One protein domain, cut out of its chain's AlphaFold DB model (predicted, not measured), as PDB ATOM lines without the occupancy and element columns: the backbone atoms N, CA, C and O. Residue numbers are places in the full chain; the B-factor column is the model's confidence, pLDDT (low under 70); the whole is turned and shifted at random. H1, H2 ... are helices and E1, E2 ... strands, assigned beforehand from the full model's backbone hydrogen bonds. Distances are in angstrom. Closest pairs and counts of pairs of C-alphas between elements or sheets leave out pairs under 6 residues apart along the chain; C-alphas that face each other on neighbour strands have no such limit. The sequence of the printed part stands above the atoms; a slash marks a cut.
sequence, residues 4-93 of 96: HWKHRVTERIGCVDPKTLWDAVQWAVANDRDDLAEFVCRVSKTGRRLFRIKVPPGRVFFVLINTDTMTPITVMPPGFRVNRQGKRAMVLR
ATOM      1  N   HIS A   4     270.388 296.437 289.355       96.69
ATOM      2  CA  HIS A   4     271.679 296.082 288.769       96.69
ATOM      3  C   HIS A   4     271.524 295.148 287.560       96.69
ATOM      4  O   HIS A   4     272.160 295.368 286.532       96.69
ATOM      5  N   TRP A   5     270.677 294.120 287.669       97.12
ATOM      6  CA  TRP A   5     270.407 293.213 286.557       97.12
ATOM      7  C   TRP A   5     269.817 293.954 285.361       97.12
ATOM      8  O   TRP A   5     270.360 293.848 284.262       97.12
ATOM      9  N   LYS A   6     268.758 294.743 285.591       97.75
ATOM     10  CA  LYS A   6     268.093 295.524 284.540       97.75
ATOM     11  C   LYS A   6     269.096 296.396 283.792       97.75
ATOM     12  O   LYS A   6     269.216 296.276 282.577       97.75
ATOM     13  N   HIS A   7     269.882 297.188 284.525       97.62
ATOM     14  CA  HIS A   7     270.892 298.064 283.933       97.62
ATOM     15  C   HIS A   7     271.915 297.287 283.097       97.62
ATOM     16  O   HIS A   7     272.205 297.680 281.971       97.62
ATOM     17  N   ARG A   8     272.440 296.161 283.603       97.50
ATOM     18  CA  ARG A   8     273.459 295.388 282.872       97.50
ATOM     19  C   ARG A   8     272.912 294.675 281.643       97.50
ATOM     20  O   ARG A   8     273.639 294.584 280.658       97.50
ATOM     21  N   VAL A   9     271.674 294.186 281.674       97.06
ATOM     22  CA  VAL A   9     271.041 293.590 280.489       97.06
ATOM     23  C   VAL A   9     270.822 294.653 279.418       97.06
ATOM     24  O   VAL A   9     271.248 294.450 278.281       97.06
ATOM     25  N   THR A  10     270.260 295.806 279.780       96.56
ATOM     26  CA  THR A  10     270.040 296.904 278.831       96.56
ATOM     27  C   THR A  10     271.354 297.416 278.231       96.56
ATOM     28  O   THR A  10     271.451 297.564 277.020       96.56
ATOM     29  N   GLU A  11     272.389 297.618 279.049       96.56
ATOM     30  CA  GLU A  11     273.694 298.132 278.602       96.56
ATOM     31  C   GLU A  11     274.471 297.131 277.727       96.56
ATOM     32  O   GLU A  11     275.100 297.518 276.745       96.56
ATOM     33  N   ARG A  12     274.479 295.838 278.088       94.94
ATOM     34  CA  ARG A  12     275.383 294.839 277.475       94.94
ATOM     35  C   ARG A  12     274.715 294.029 276.367       94.94
ATOM     36  O   ARG A  12     275.376 293.644 275.397       94.94
ATOM     37  N   ILE A  13     273.428 293.732 276.532       94.62
ATOM     38  CA  ILE A  13     272.645 292.908 275.608       94.62
ATOM     39  C   ILE A  13     271.813 293.814 274.704       94.62
ATOM     40  O   ILE A  13     271.956 293.731 273.485       94.62
ATOM     41  N   GLY A  14     270.995 294.690 275.294       91.50
ATOM     42  CA  GLY A  14     270.203 295.720 274.608       91.50
ATOM     43  C   GLY A  14     269.006 295.217 273.789       91.50
ATOM     44  O   GLY A  14     268.029 295.939 273.649       91.50
ATOM     45  N   CYS A  15     269.042 293.983 273.280       89.44
ATOM     46  CA  CYS A  15     268.012 293.419 272.397       89.44
ATOM     47  C   CYS A  15     266.993 292.495 273.087       89.44
ATOM     48  O   CYS A  15     266.164 291.898 272.404       89.44
ATOM     49  N   VAL A  16     267.057 292.335 274.411       93.00
ATOM     50  CA  VAL A  16     266.172 291.435 275.167       93.00
ATOM     51  C   VAL A  16     265.631 292.139 276.401       93.00
ATOM     52  O   VAL A  16     266.375 292.834 277.096       93.00
ATOM     53  N   ASP A  17     264.347 291.920 276.690       95.50
ATOM     54  CA  ASP A  17     263.718 292.396 277.917       95.50
ATOM     55  C   ASP A  17     264.390 291.775 279.165       95.50
ATOM     56  O   ASP A  17     264.524 290.545 279.258       95.50
ATOM     57  N   PRO A  18     264.812 292.586 280.158       97.00
ATOM     58  CA  PRO A  18     265.492 292.073 281.340       97.00
ATOM     59  C   PRO A  18     264.690 291.062 282.157       97.00
ATOM     60  O   PRO A  18     265.307 290.170 282.750       97.00
ATOM     61  N   LYS A  19     263.355 291.183 282.216       97.56
ATOM     62  CA  LYS A  19     262.504 290.252 282.968       97.56
ATOM     63  C   LYS A  19     262.391 288.922 282.233       97.56
ATOM     64  O   LYS A  19     262.578 287.886 282.864       97.56
ATOM     65  N   THR A  20     262.183 288.942 280.919       96.38
ATOM     66  CA  THR A  20     262.172 287.721 280.102       96.38
ATOM     67  C   THR A  20     263.482 286.949 280.238       96.38
ATOM     68  O   THR A  20     263.459 285.744 280.483       96.38
ATOM     69  N   LEU A  21     264.633 287.628 280.147       96.75
ATOM     70  CA  LEU A  21     265.926 286.957 280.306       96.75
ATOM     71  C   LEU A  21     266.134 286.422 281.728       96.75
ATOM     72  O   LEU A  21     266.681 285.335 281.898       96.75
ATOM     73  N   TRP A  22     265.702 287.176 282.744       97.88
ATOM     74  CA  TRP A  22     265.757 286.743 284.141       97.88
ATOM     75  C   TRP A  22     265.013 285.418 284.337       97.88
ATOM     76  O   TRP A  22     265.598 284.461 284.845       97.88
ATOM     77  N   ASP A  23     263.757 285.353 283.893       97.56
ATOM     78  CA  ASP A  23     262.908 284.169 284.055       97.56
ATOM     79  C   ASP A  23     263.438 282.980 283.253       97.56
ATOM     80  O   ASP A  23     263.520 281.871 283.777       97.56
ATOM     81  N   ALA A  24     263.854 283.212 282.003       96.62
ATOM     82  CA  ALA A  24     264.387 282.167 281.133       96.62
ATOM     83  C   ALA A  24     265.652 281.528 281.722       96.62
ATOM     84  O   ALA A  24     265.786 280.306 281.725       96.62
ATOM     85  N   VAL A  25     266.559 282.342 282.269       97.06
ATOM     86  CA  VAL A  25     267.778 281.850 282.921       97.06
ATOM     87  C   VAL A  25     267.451 281.063 284.189       97.06
ATOM     88  O   VAL A  25     268.023 279.994 284.402       97.06
ATOM     89  N   GLN A  26     266.539 281.563 285.030       97.88
ATOM     90  CA  GLN A  26     266.108 280.834 286.226       97.88
ATOM     91  C   GLN A  26     265.510 279.477 285.858       97.88
ATOM     92  O   GLN A  26     265.891 278.466 286.443       97.88
ATOM     93  N   TRP A  27     264.608 279.457 284.877       97.62
ATOM     94  CA  TRP A  27     263.961 278.241 284.409       97.62
ATOM     95  C   TRP A  27     264.968 277.254 283.815       97.62
ATOM     96  O   TRP A  27     264.944 276.082 284.186       97.62
ATOM     97  N   ALA A  28     265.883 277.719 282.960       97.50
ATOM     98  CA  ALA A  28     266.885 276.861 282.333       97.50
ATOM     99  C   ALA A  28     267.784 276.184 283.375       97.50
ATOM    100  O   ALA A  28     267.980 274.974 283.321       97.50
ATOM    101  N   VAL A  29     268.267 276.937 284.368       96.81
ATOM    102  CA  VAL A  29     269.125 276.385 285.427       96.81
ATOM    103  C   VAL A  29     268.346 275.500 286.401       96.81
ATOM    104  O   VAL A  29     268.899 274.527 286.895       96.81
ATOM    105  N   ALA A  30     267.071 275.795 286.676       96.81
ATOM    106  CA  ALA A  30     266.240 274.962 287.551       96.81
ATOM    107  C   ALA A  30     265.881 273.601 286.934       96.81
ATOM    108  O   ALA A  30     265.563 272.671 287.668       96.81
ATOM    109  N   ASN A  31     265.886 273.506 285.602       97.19
ATOM    110  CA  ASN A  31     265.497 272.312 284.850       97.19
ATOM    111  C   ASN A  31     266.691 271.653 284.136       97.19
ATOM    112  O   ASN A  31     266.475 270.905 283.186       97.19
ATOM    113  N   ASP A  32     267.925 271.979 284.538       95.44
ATOM    114  CA  ASP A  32     269.168 271.440 283.964       95.44
ATOM    115  C   ASP A  32     269.208 271.495 282.418       95.44
ATOM    116  O   ASP A  32     269.636 270.569 281.728       95.44
ATOM    117  N   ARG A  33     268.727 272.606 281.842       96.44
ATOM    118  CA  ARG A  33     268.704 272.851 280.391       96.44
ATOM    119  C   ARG A  33     270.045 273.382 279.904       96.44
ATOM    120  O   ARG A  33     270.177 274.566 279.582       96.44
ATOM    121  N   ASP A  34     271.032 272.493 279.831       92.88
ATOM    122  CA  ASP A  34     272.397 272.805 279.377       92.88
ATOM    123  C   ASP A  34     272.452 273.358 277.941       92.88
ATOM    124  O   ASP A  34     273.368 274.101 277.589       92.88
ATOM    125  N   ASP A  35     271.443 273.060 277.116       91.81
ATOM    126  CA  ASP A  35     271.287 273.618 275.770       91.81
ATOM    127  C   ASP A  35     270.988 275.129 275.769       91.81
ATOM    128  O   ASP A  35     271.293 275.826 274.796       91.81
ATOM    129  N   LEU A  36     270.424 275.645 276.865       93.50
ATOM    130  CA  LEU A  36     270.077 277.056 277.051       93.50
ATOM    131  C   LEU A  36     271.037 277.778 278.005       93.50
ATOM    132  O   LEU A  36     271.359 278.951 277.782       93.50
ATOM    133  N   ALA A  37     271.476 277.096 279.065       96.88
ATOM    134  CA  ALA A  37     272.357 277.627 280.097       96.88
ATOM    135  C   ALA A  37     273.429 276.600 280.484       96.88
ATOM    136  O   ALA A  37     273.290 275.854 281.446       96.88
ATOM    137  N   GLU A  38     274.539 276.620 279.757       97.00
ATOM    138  CA  GLU A  38     275.661 275.705 279.951       97.00
ATOM    139  C   GLU A  38     276.461 276.096 281.202       97.00
ATOM    140  O   GLU A  38     276.927 277.233 281.338       97.00
ATOM    141  N   PHE A  39     276.660 275.167 282.137       96.06
ATOM    142  CA  PHE A  39     277.481 275.429 283.317       96.06
ATOM    143  C   PHE A  39     278.965 275.626 282.957       96.06
ATOM    144  O   PHE A  39     279.611 274.746 282.403       96.06
ATOM    145  N   VAL A  40     279.546 276.760 283.364       94.94
ATOM    146  CA  VAL A  40     280.960 277.084 283.100       94.94
ATOM    147  C   VAL A  40     281.834 276.776 284.309       94.94
ATOM    148  O   VAL A  40     282.825 276.055 284.219       94.94
ATOM    149  N   CYS A  41     281.535 277.386 285.461       93.62
ATOM    150  CA  CYS A  41     282.325 277.159 286.671       93.62
ATOM    151  C   CYS A  41     281.634 277.642 287.952       93.62
ATOM    152  O   CYS A  41     280.699 278.442 287.937       93.62
ATOM    153  N   ARG A  42     282.168 277.204 289.098       94.31
ATOM    154  CA  ARG A  42     281.852 277.783 290.413       94.31
ATOM    155  C   ARG A  42     282.706 279.032 290.646       94.31
ATOM    156  O   ARG A  42     283.924 278.993 290.442       94.31
ATOM    157  N   VAL A  43     282.078 280.121 291.090       92.50
ATOM    158  CA  VAL A  43     282.745 281.404 291.377       92.50
ATOM    159  C   VAL A  43     283.084 281.546 292.859       92.50
ATOM    160  O   VAL A  43     284.154 282.055 293.193       92.50
ATOM    161  N   SER A  44     282.232 281.045 293.747       89.38
ATOM    162  CA  SER A  44     282.504 280.926 295.185       89.38
ATOM    163  C   SER A  44     282.236 279.508 295.673       89.38
ATOM    164  O   SER A  44     281.653 278.689 294.958       89.38
ATOM    165  N   LYS A  45     282.668 279.210 296.906       82.06
ATOM    166  CA  LYS A  45     282.290 277.962 297.589       82.06
ATOM    167  C   LYS A  45     280.774 277.878 297.824       82.06
ATOM    168  O   LYS A  45     280.231 276.783 297.833       82.06
ATOM    169  N   THR A  46     280.116 279.027 297.979       81.31
ATOM    170  CA  THR A  46     278.688 279.162 298.289       81.31
ATOM    171  C   THR A  46     277.911 279.692 297.090       81.31
ATOM    172  O   THR A  46     278.170 280.818 296.664       81.31
ATOM    173  N   GLY A  47     277.004 278.883 296.539       88.31
ATOM    174  CA  GLY A  47     275.916 279.263 295.625       88.31
ATOM    175  C   GLY A  47     276.247 279.924 294.281       88.31
ATOM    176  O   GLY A  47     275.493 279.772 293.330       88.31
ATOM    177  N   ARG A  48     277.348 280.666 294.121       95.25
ATOM    178  CA  ARG A  48     277.579 281.467 292.914       95.25
ATOM    179  C   ARG A  48     278.200 280.629 291.819       95.25
ATOM    180  O   ARG A  48     279.352 280.187 291.918       95.25
ATOM    181  N   ARG A  49     277.445 280.465 290.745       96.38
ATOM    182  CA  ARG A  49     277.833 279.707 289.563       96.38
ATOM    183  C   ARG A  49     277.727 280.582 288.331       96.38
ATOM    184  O   ARG A  49     276.893 281.482 288.255       96.38
ATOM    185  N   LEU A  50     278.632 280.327 287.404       96.88
ATOM    186  CA  LEU A  50     278.690 280.994 286.126       96.88
ATOM    187  C   LEU A  50     278.147 280.055 285.056       96.88
ATOM    188  O   LEU A  50     278.597 278.911 284.977       96.88
ATOM    189  N   PHE A  51     277.240 280.567 284.237       97.69
ATOM    190  CA  PHE A  51     276.652 279.864 283.104       97.69
ATOM    191  C   PHE A  51     276.918 280.632 281.813       97.69
ATOM    192  O   PHE A  51     277.020 281.860 281.839       97.69
ATOM    193  N   ARG A  52     277.035 279.923 280.698       97.06
ATOM    194  CA  ARG A  52     277.100 280.467 279.343       97.06
ATOM    195  C   ARG A  52     275.716 280.336 278.722       97.06
ATOM    196  O   ARG A  52     275.091 279.288 278.817       97.06
ATOM    197  N   ILE A  53     275.243 281.407 278.101       96.50
ATOM    198  CA  ILE A  53     273.935 281.465 277.452       96.50
ATOM    199  C   ILE A  53     274.078 281.993 276.030       96.50
ATOM    200  O   ILE A  53     274.976 282.792 275.735       96.50
ATOM    201  N   LYS A  54     273.157 281.583 275.159       93.50
ATOM    202  CA  LYS A  54     272.993 282.146 273.816       93.50
ATOM    203  C   LYS A  54     271.757 283.032 273.799       93.50
ATOM    204  O   LYS A  54     270.673 282.612 274.187       93.50
ATOM    205  N   VAL A  55     271.932 284.265 273.350       90.56
ATOM    206  CA  VAL A  55     270.885 285.280 273.287       90.56
ATOM    207  C   VAL A  55     270.658 285.655 271.824       90.56
ATOM    208  O   VAL A  55     271.638 285.840 271.099       90.56
ATOM    209  N   PRO A  56     269.409 285.784 271.346       85.69
ATOM    210  CA  PRO A  56     269.140 286.205 269.974       85.69
ATOM    211  C   PRO A  56     269.862 287.518 269.600       85.69
ATOM    212  O   PRO A  56     269.918 288.436 270.423       85.69
ATOM    213  N   PRO A  57     270.421 287.638 268.381       86.00
ATOM    214  CA  PRO A  57     270.395 286.680 267.269       86.00
ATOM    215  C   PRO A  57     271.610 285.718 267.254       86.00
ATOM    216  O   PRO A  57     272.246 285.536 266.224       86.00
ATOM    217  N   GLY A  58     271.965 285.113 268.393       86.31
ATOM    218  CA  GLY A  58     273.062 284.135 268.504       86.31
ATOM    219  C   GLY A  58     274.299 284.641 269.254       86.31
ATOM    220  O   GLY A  58     275.335 283.984 269.251       86.31
ATOM    221  N   ARG A  59     274.203 285.796 269.921       92.06
ATOM    222  CA  ARG A  59     275.281 286.353 270.745       92.06
ATOM    223  C   ARG A  59     275.450 285.541 272.024       92.06
ATOM    224  O   ARG A  59     274.476 285.233 272.707       92.06
ATOM    225  N   VAL A  60     276.694 285.259 272.387       94.19
ATOM    226  CA  VAL A  60     277.019 284.565 273.634       94.19
ATOM    227  C   VAL A  60     277.224 285.564 274.764       94.19
ATOM    228  O   VAL A  60     277.900 286.580 274.603       94.19
ATOM    229  N   PHE A  61     276.662 285.246 275.926       96.56
ATOM    230  CA  PHE A  61     276.892 285.959 277.177       96.56
ATOM    231  C   PHE A  61     277.087 284.977 278.321       96.56
ATOM    232  O   PHE A  61     276.768 283.794 278.222       96.56
ATOM    233  N   PHE A  62     277.587 285.489 279.437       97.69
ATOM    234  CA  PHE A  62     277.773 284.724 280.656       97.69
ATOM    235  C   PHE A  62     276.914 285.296 281.768       97.69
ATOM    236  O   PHE A  62     276.894 286.508 281.968       97.69
ATOM    237  N   VAL A  63     276.250 284.440 282.530       97.69
ATOM    238  CA  VAL A  63     275.405 284.850 283.648       97.69
ATOM    239  C   VAL A  63     275.979 284.329 284.947       97.69
ATOM    240  O   VAL A  63     276.233 283.136 285.099       97.69
ATOM    241  N   LEU A  64     276.174 285.233 285.904       97.38
ATOM    242  CA  LEU A  64     276.447 284.856 287.284       97.38
ATOM    243  C   LEU A  64     275.116 284.691 288.014       97.38
ATOM    244  O   LEU A  64     274.333 285.638 288.063       97.38
ATOM    245  N   ILE A  65     274.885 283.531 288.615       97.50
ATOM    246  CA  ILE A  65     273.662 283.212 289.358       97.50
ATOM    247  C   ILE A  65     274.048 282.763 290.758       97.50
ATOM    248  O   ILE A  65     275.005 282.006 290.923       97.50
ATOM    249  N   ASN A  66     273.301 283.206 291.767       96.19
ATOM    250  CA  ASN A  66     273.279 282.535 293.059       96.19
ATOM    251  C   ASN A  66     272.295 281.362 292.997       96.19
ATOM    252  O   ASN A  66     271.089 281.590 292.993       96.19
ATOM    253  N   THR A  67     272.788 280.130 292.929       95.62
ATOM    254  CA  THR A  67     271.958 278.924 292.837       95.62
ATOM    255  C   THR A  67     271.261 278.569 294.142       95.62
ATOM    256  O   THR A  67     270.267 277.862 294.094       95.62
ATOM    257  N   ASP A  68     271.714 279.084 295.289       95.00
ATOM    258  CA  ASP A  68     271.051 278.811 296.574       95.00
ATOM    259  C   ASP A  68     269.682 279.509 296.639       95.00
ATOM    260  O   ASP A  68     268.720 278.988 297.191       95.00
ATOM    261  N   THR A  69     269.583 280.690 296.023       95.25
ATOM    262  CA  THR A  69     268.350 281.490 295.928       95.25
ATOM    263  C   THR A  69     267.801 281.547 294.503       95.25
ATOM    264  O   THR A  69     266.939 282.372 294.203       95.25
ATOM    265  N   MET A  70     268.372 280.754 293.592       95.50
ATOM    266  CA  MET A  70     268.109 280.790 292.150       95.50
ATOM    267  C   MET A  70     268.033 282.210 291.572       95.50
ATOM    268  O   MET A  70     267.155 282.528 290.785       95.50
ATOM    269  N   THR A  71     268.924 283.111 291.982       96.50
ATOM    270  CA  THR A  71     268.849 284.545 291.658       96.50
ATOM    271  C   THR A  71     269.948 284.941 290.669       96.50
ATOM    272  O   THR A  71     271.126 284.938 291.050       96.50
ATOM    273  N   PRO A  72     269.615 285.319 289.421       97.44
ATOM    274  CA  PRO A  72     270.559 285.958 288.513       97.44
ATOM    275  C   PRO A  72     271.129 287.250 289.113       97.44
ATOM    276  O   PRO A  72     270.413 288.074 289.675       97.44
ATOM    277  N   ILE A  73     272.444 287.423 289.027       96.62
ATOM    278  CA  ILE A  73     273.153 288.570 289.606       96.62
ATOM    279  C   ILE A  73     273.522 289.560 288.506       96.62
ATOM    280  O   ILE A  73     273.213 290.742 288.615       96.62
ATOM    281  N   THR A  74     274.203 289.100 287.455       97.25
ATOM    282  CA  THR A  74     274.700 289.968 286.378       97.25
ATOM    283  C   THR A  74     274.958 289.175 285.099       97.25
ATOM    284  O   THR A  74     275.187 287.964 285.160       97.25
ATOM    285  N   VAL A  75     274.965 289.866 283.957       97.12
ATOM    286  CA  VAL A  75     275.335 289.330 282.637       97.12
ATOM    287  C   VAL A  75     276.670 289.912 282.195       97.12
ATOM    288  O   VAL A  75     276.890 291.101 282.374       97.12
ATOM    289  N   MET A  76     277.575 289.129 281.621       96.69
ATOM    290  CA  MET A  76     278.912 289.558 281.201       96.69
ATOM    291  C   MET A  76     279.157 289.173 279.741       96.69
ATOM    292  O   MET A  76     278.802 288.061 279.346       96.69
ATOM    293  N   PRO A  77     279.765 290.056 278.933       95.00
ATOM    294  CA  PRO A  77     280.154 289.708 277.575       95.00
ATOM    295  C   PRO A  77     281.384 288.778 277.572       95.00
ATOM    296  O   PRO A  77     282.103 288.686 278.576       95.00
ATOM    297  N   PRO A  78     281.680 288.122 276.439       94.62
ATOM    298  CA  PRO A  78     282.990 287.531 276.199       94.62
ATOM    299  C   PRO A  78     284.112 288.569 276.392       94.62
ATOM    300  O   PRO A  78     283.920 289.766 276.188       94.62
ATOM    301  N   GLY A  79     285.283 288.119 276.832       92.88
ATOM    302  CA  GLY A  79     286.432 288.955 277.193       92.88
ATOM    303  C   GLY A  79     286.421 289.465 278.639       92.88
ATOM    304  O   GLY A  79     287.452 289.931 279.126       92.88
ATOM    305  N   PHE A  80     285.304 289.343 279.368       92.69
ATOM    306  CA  PHE A  80     285.231 289.805 280.755       92.69
ATOM    307  C   PHE A  80     286.106 288.956 281.688       92.69
ATOM    308  O   PHE A  80     286.242 287.745 281.507       92.69
ATOM    309  N   ARG A  81     286.692 289.578 282.717       92.75
ATOM    310  CA  ARG A  81     287.521 288.882 283.712       92.75
ATOM    311  C   ARG A  81     286.719 288.620 284.982       92.75
ATOM    312  O   ARG A  81     286.240 289.553 285.618       92.75
ATOM    313  N   VAL A  82     286.618 287.354 285.378       91.88
ATOM    314  CA  VAL A  82     285.913 286.925 286.594       91.88
ATOM    315  C   VAL A  82     286.911 286.426 287.629       91.88
ATOM    316  O   VAL A  82     287.680 285.495 287.380       91.88
ATOM    317  N   ASN A  83     286.877 287.032 288.815       89.38
ATOM    318  CA  ASN A  83     287.601 286.549 289.985       89.38
ATOM    319  C   ASN A  83     286.839 285.386 290.620       89.38
ATOM    320  O   ASN A  83     285.625 285.459 290.796       89.38
ATOM    321  N   ARG A  84     287.556 284.319 290.976       89.44
ATOM    322  CA  ARG A  84     286.984 283.130 291.616       89.44
ATOM    323  C   ARG A  84     287.628 282.943 292.979       89.44
ATOM    324  O   ARG A  84     288.842 283.079 293.113       89.44
ATOM    325  N   GLN A  85     286.830 282.629 293.989       86.81
ATOM    326  CA  GLN A  85     287.313 282.498 295.358       86.81
ATOM    327  C   GLN A  85     288.394 281.409 295.450       86.81
ATOM    328  O   GLN A  85     288.151 280.253 295.105       86.81
ATOM    329  N   GLY A  86     289.593 281.786 295.904       83.31
ATOM    330  CA  GLY A  86     290.727 280.867 296.051       83.31
ATOM    331  C   GLY A  86     291.306 280.333 294.733       83.31
ATOM    332  O   GLY A  86     292.085 279.384 294.762       83.31
ATOM    333  N   LYS A  87     290.937 280.900 293.575       83.31
ATOM    334  CA  LYS A  87     291.460 280.504 292.258       83.31
ATOM    335  C   LYS A  87     291.888 281.723 291.446       83.31
ATOM    336  O   LYS A  87     291.420 282.837 291.659       83.31
ATOM    337  N   ARG A  88     292.748 281.497 290.448       85.56
ATOM    338  CA  ARG A  88     293.120 282.543 289.485       85.56
ATOM    339  C   ARG A  88     291.887 283.044 288.733       85.56
ATOM    340  O   ARG A  88     290.993 282.261 288.373       85.56
ATOM    341  N   ALA A  89     291.889 284.352 288.489       86.62
ATOM    342  CA  ALA A  89     290.916 285.020 287.645       86.62
ATOM    343  C   ALA A  89     290.883 284.379 286.253       86.62
ATOM    344  O   ALA A  89     291.921 283.989 285.717       86.62
ATOM    345  N   MET A  90     289.692 284.282 285.679       91.56
ATOM    346  CA  MET A  90     289.449 283.648 284.387       91.56
ATOM    347  C   MET A  90     288.889 284.679 283.415       91.56
ATOM    348  O   MET A  90     288.034 285.477 283.794       91.56
ATOM    349  N   VAL A  91     289.375 284.663 282.175       92.38
ATOM    350  CA  VAL A  91     288.771 285.429 281.081       92.38
ATOM    351  C   VAL A  91     287.681 284.569 280.463       92.38
ATOM    352  O   VAL A  91     287.933 283.414 280.121       92.38
ATOM    353  N   LEU A  92     286.482 285.125 280.346       92.31
ATOM    354  CA  LEU A  92     285.351 284.446 279.733       92.31
ATOM    355  C   LEU A  92     285.554 284.450 278.224       92.31
ATOM    356  O   LEU A  92     285.589 285.511 277.610       92.31
ATOM    357  N   ARG A  93     285.751 283.281 277.628       89.50
ATOM    358  CA  ARG A  93     285.939 283.146 276.184       89.50
ATOM    359  C   ARG A  93     284.719 282.475 275.602       89.50
ATOM    360  O   ARG A  93     284.191 281.554 276.221       89.50
TER     361      ARG A  93
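This is residues 4 to 93 of the 96 residues of an uncharacterized protein of Rhodobacteraceae bacterium (UniProt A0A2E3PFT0). A strongly twisted sheet of four antiparallel strands, E1 to E4, has helix H2 packed on one face and the shorter helix H1 running along its edge strand E4, while a small separate hairpin, E5 and E6, lies at one end of the long axis. The printed part has 90 residues, with two named helices followed by six named strands along the chain: H1 H2 E1 E2 E3 E4 E5 E6. The four-stranded sheet has the order E1 - E2 - E3 - E4, and the class is mixed, helices and strands. The whole is compact, with a radius of gyration of the C-alphas of 12.2 A and spans of 35 by 27 by 25 A.

H1, residues 4 to 12, begins at C-alpha 4 at (271.679, 296.082, 288.769) and is 12.0 A long. H2, residues 18 to 30, is 18.2 A long. E1 holds residues 37 to 42, 14.0 A. E2, residues 48 to 55, and E3, residues 59 to 66, measure 21.1 A and 22.7 A; C-alpha 59 is at (275.281, 286.353, 270.745). E4 holds residues 71 to 76, 15.4 A. E5, residues 81 to 84, is 9.8 A long, and E6, residues 87 to 91, is 12.5 A long and ends at C-alpha 91 at (288.771, 285.429, 281.081).

E1 to E4 form a meander, each strand the antiparallel neighbour of the one before, with hairpins E1 and E2, E2 and E3, E3 and E4. Within hydrogen-bond range are N 38 and O 52 at 2.9 A between E1 and E2, N 53 and O 61 at 2.8 A between E2 and E3, and N 62 and O 76 at 2.8 A between E3 and E4. H2 is on one face of this sheet, in two layers, a helix layer and a sheet layer; its closest C-alphas to E4 are those of Trp 22 and Pro 72, 6.5 A. H1 is on the sheet over E4 at a height of 7.7 A, along the strands at 25 degrees on the local plane; the closest C-alphas are those of Trp 5 and Thr 74, 5.4 A. H2 touches H1 with residues 18 to 19 alone, about perpendicular at 74 degrees; the closest C-alphas, of Lys 6 and Pro 18, are 5.4 A apart. In H1 and H2 every O i to N i+4 pair is within hydrogen-bond range. E5 and E6 form another hairpin, with N 82 and O 90 at 2.8 A. E4 and E5 are apart, and the closest C-alphas of E1 and E5, of Arg 42 and Arg 84, are 7.5 A apart.

The C-alphas of Pro 57 and Gly 86 are the two farthest apart, at 35.7 A. The printed part has no cut. No link is long. The mean pLDDT of the printed part is 94.0, and no printed residue is under 70.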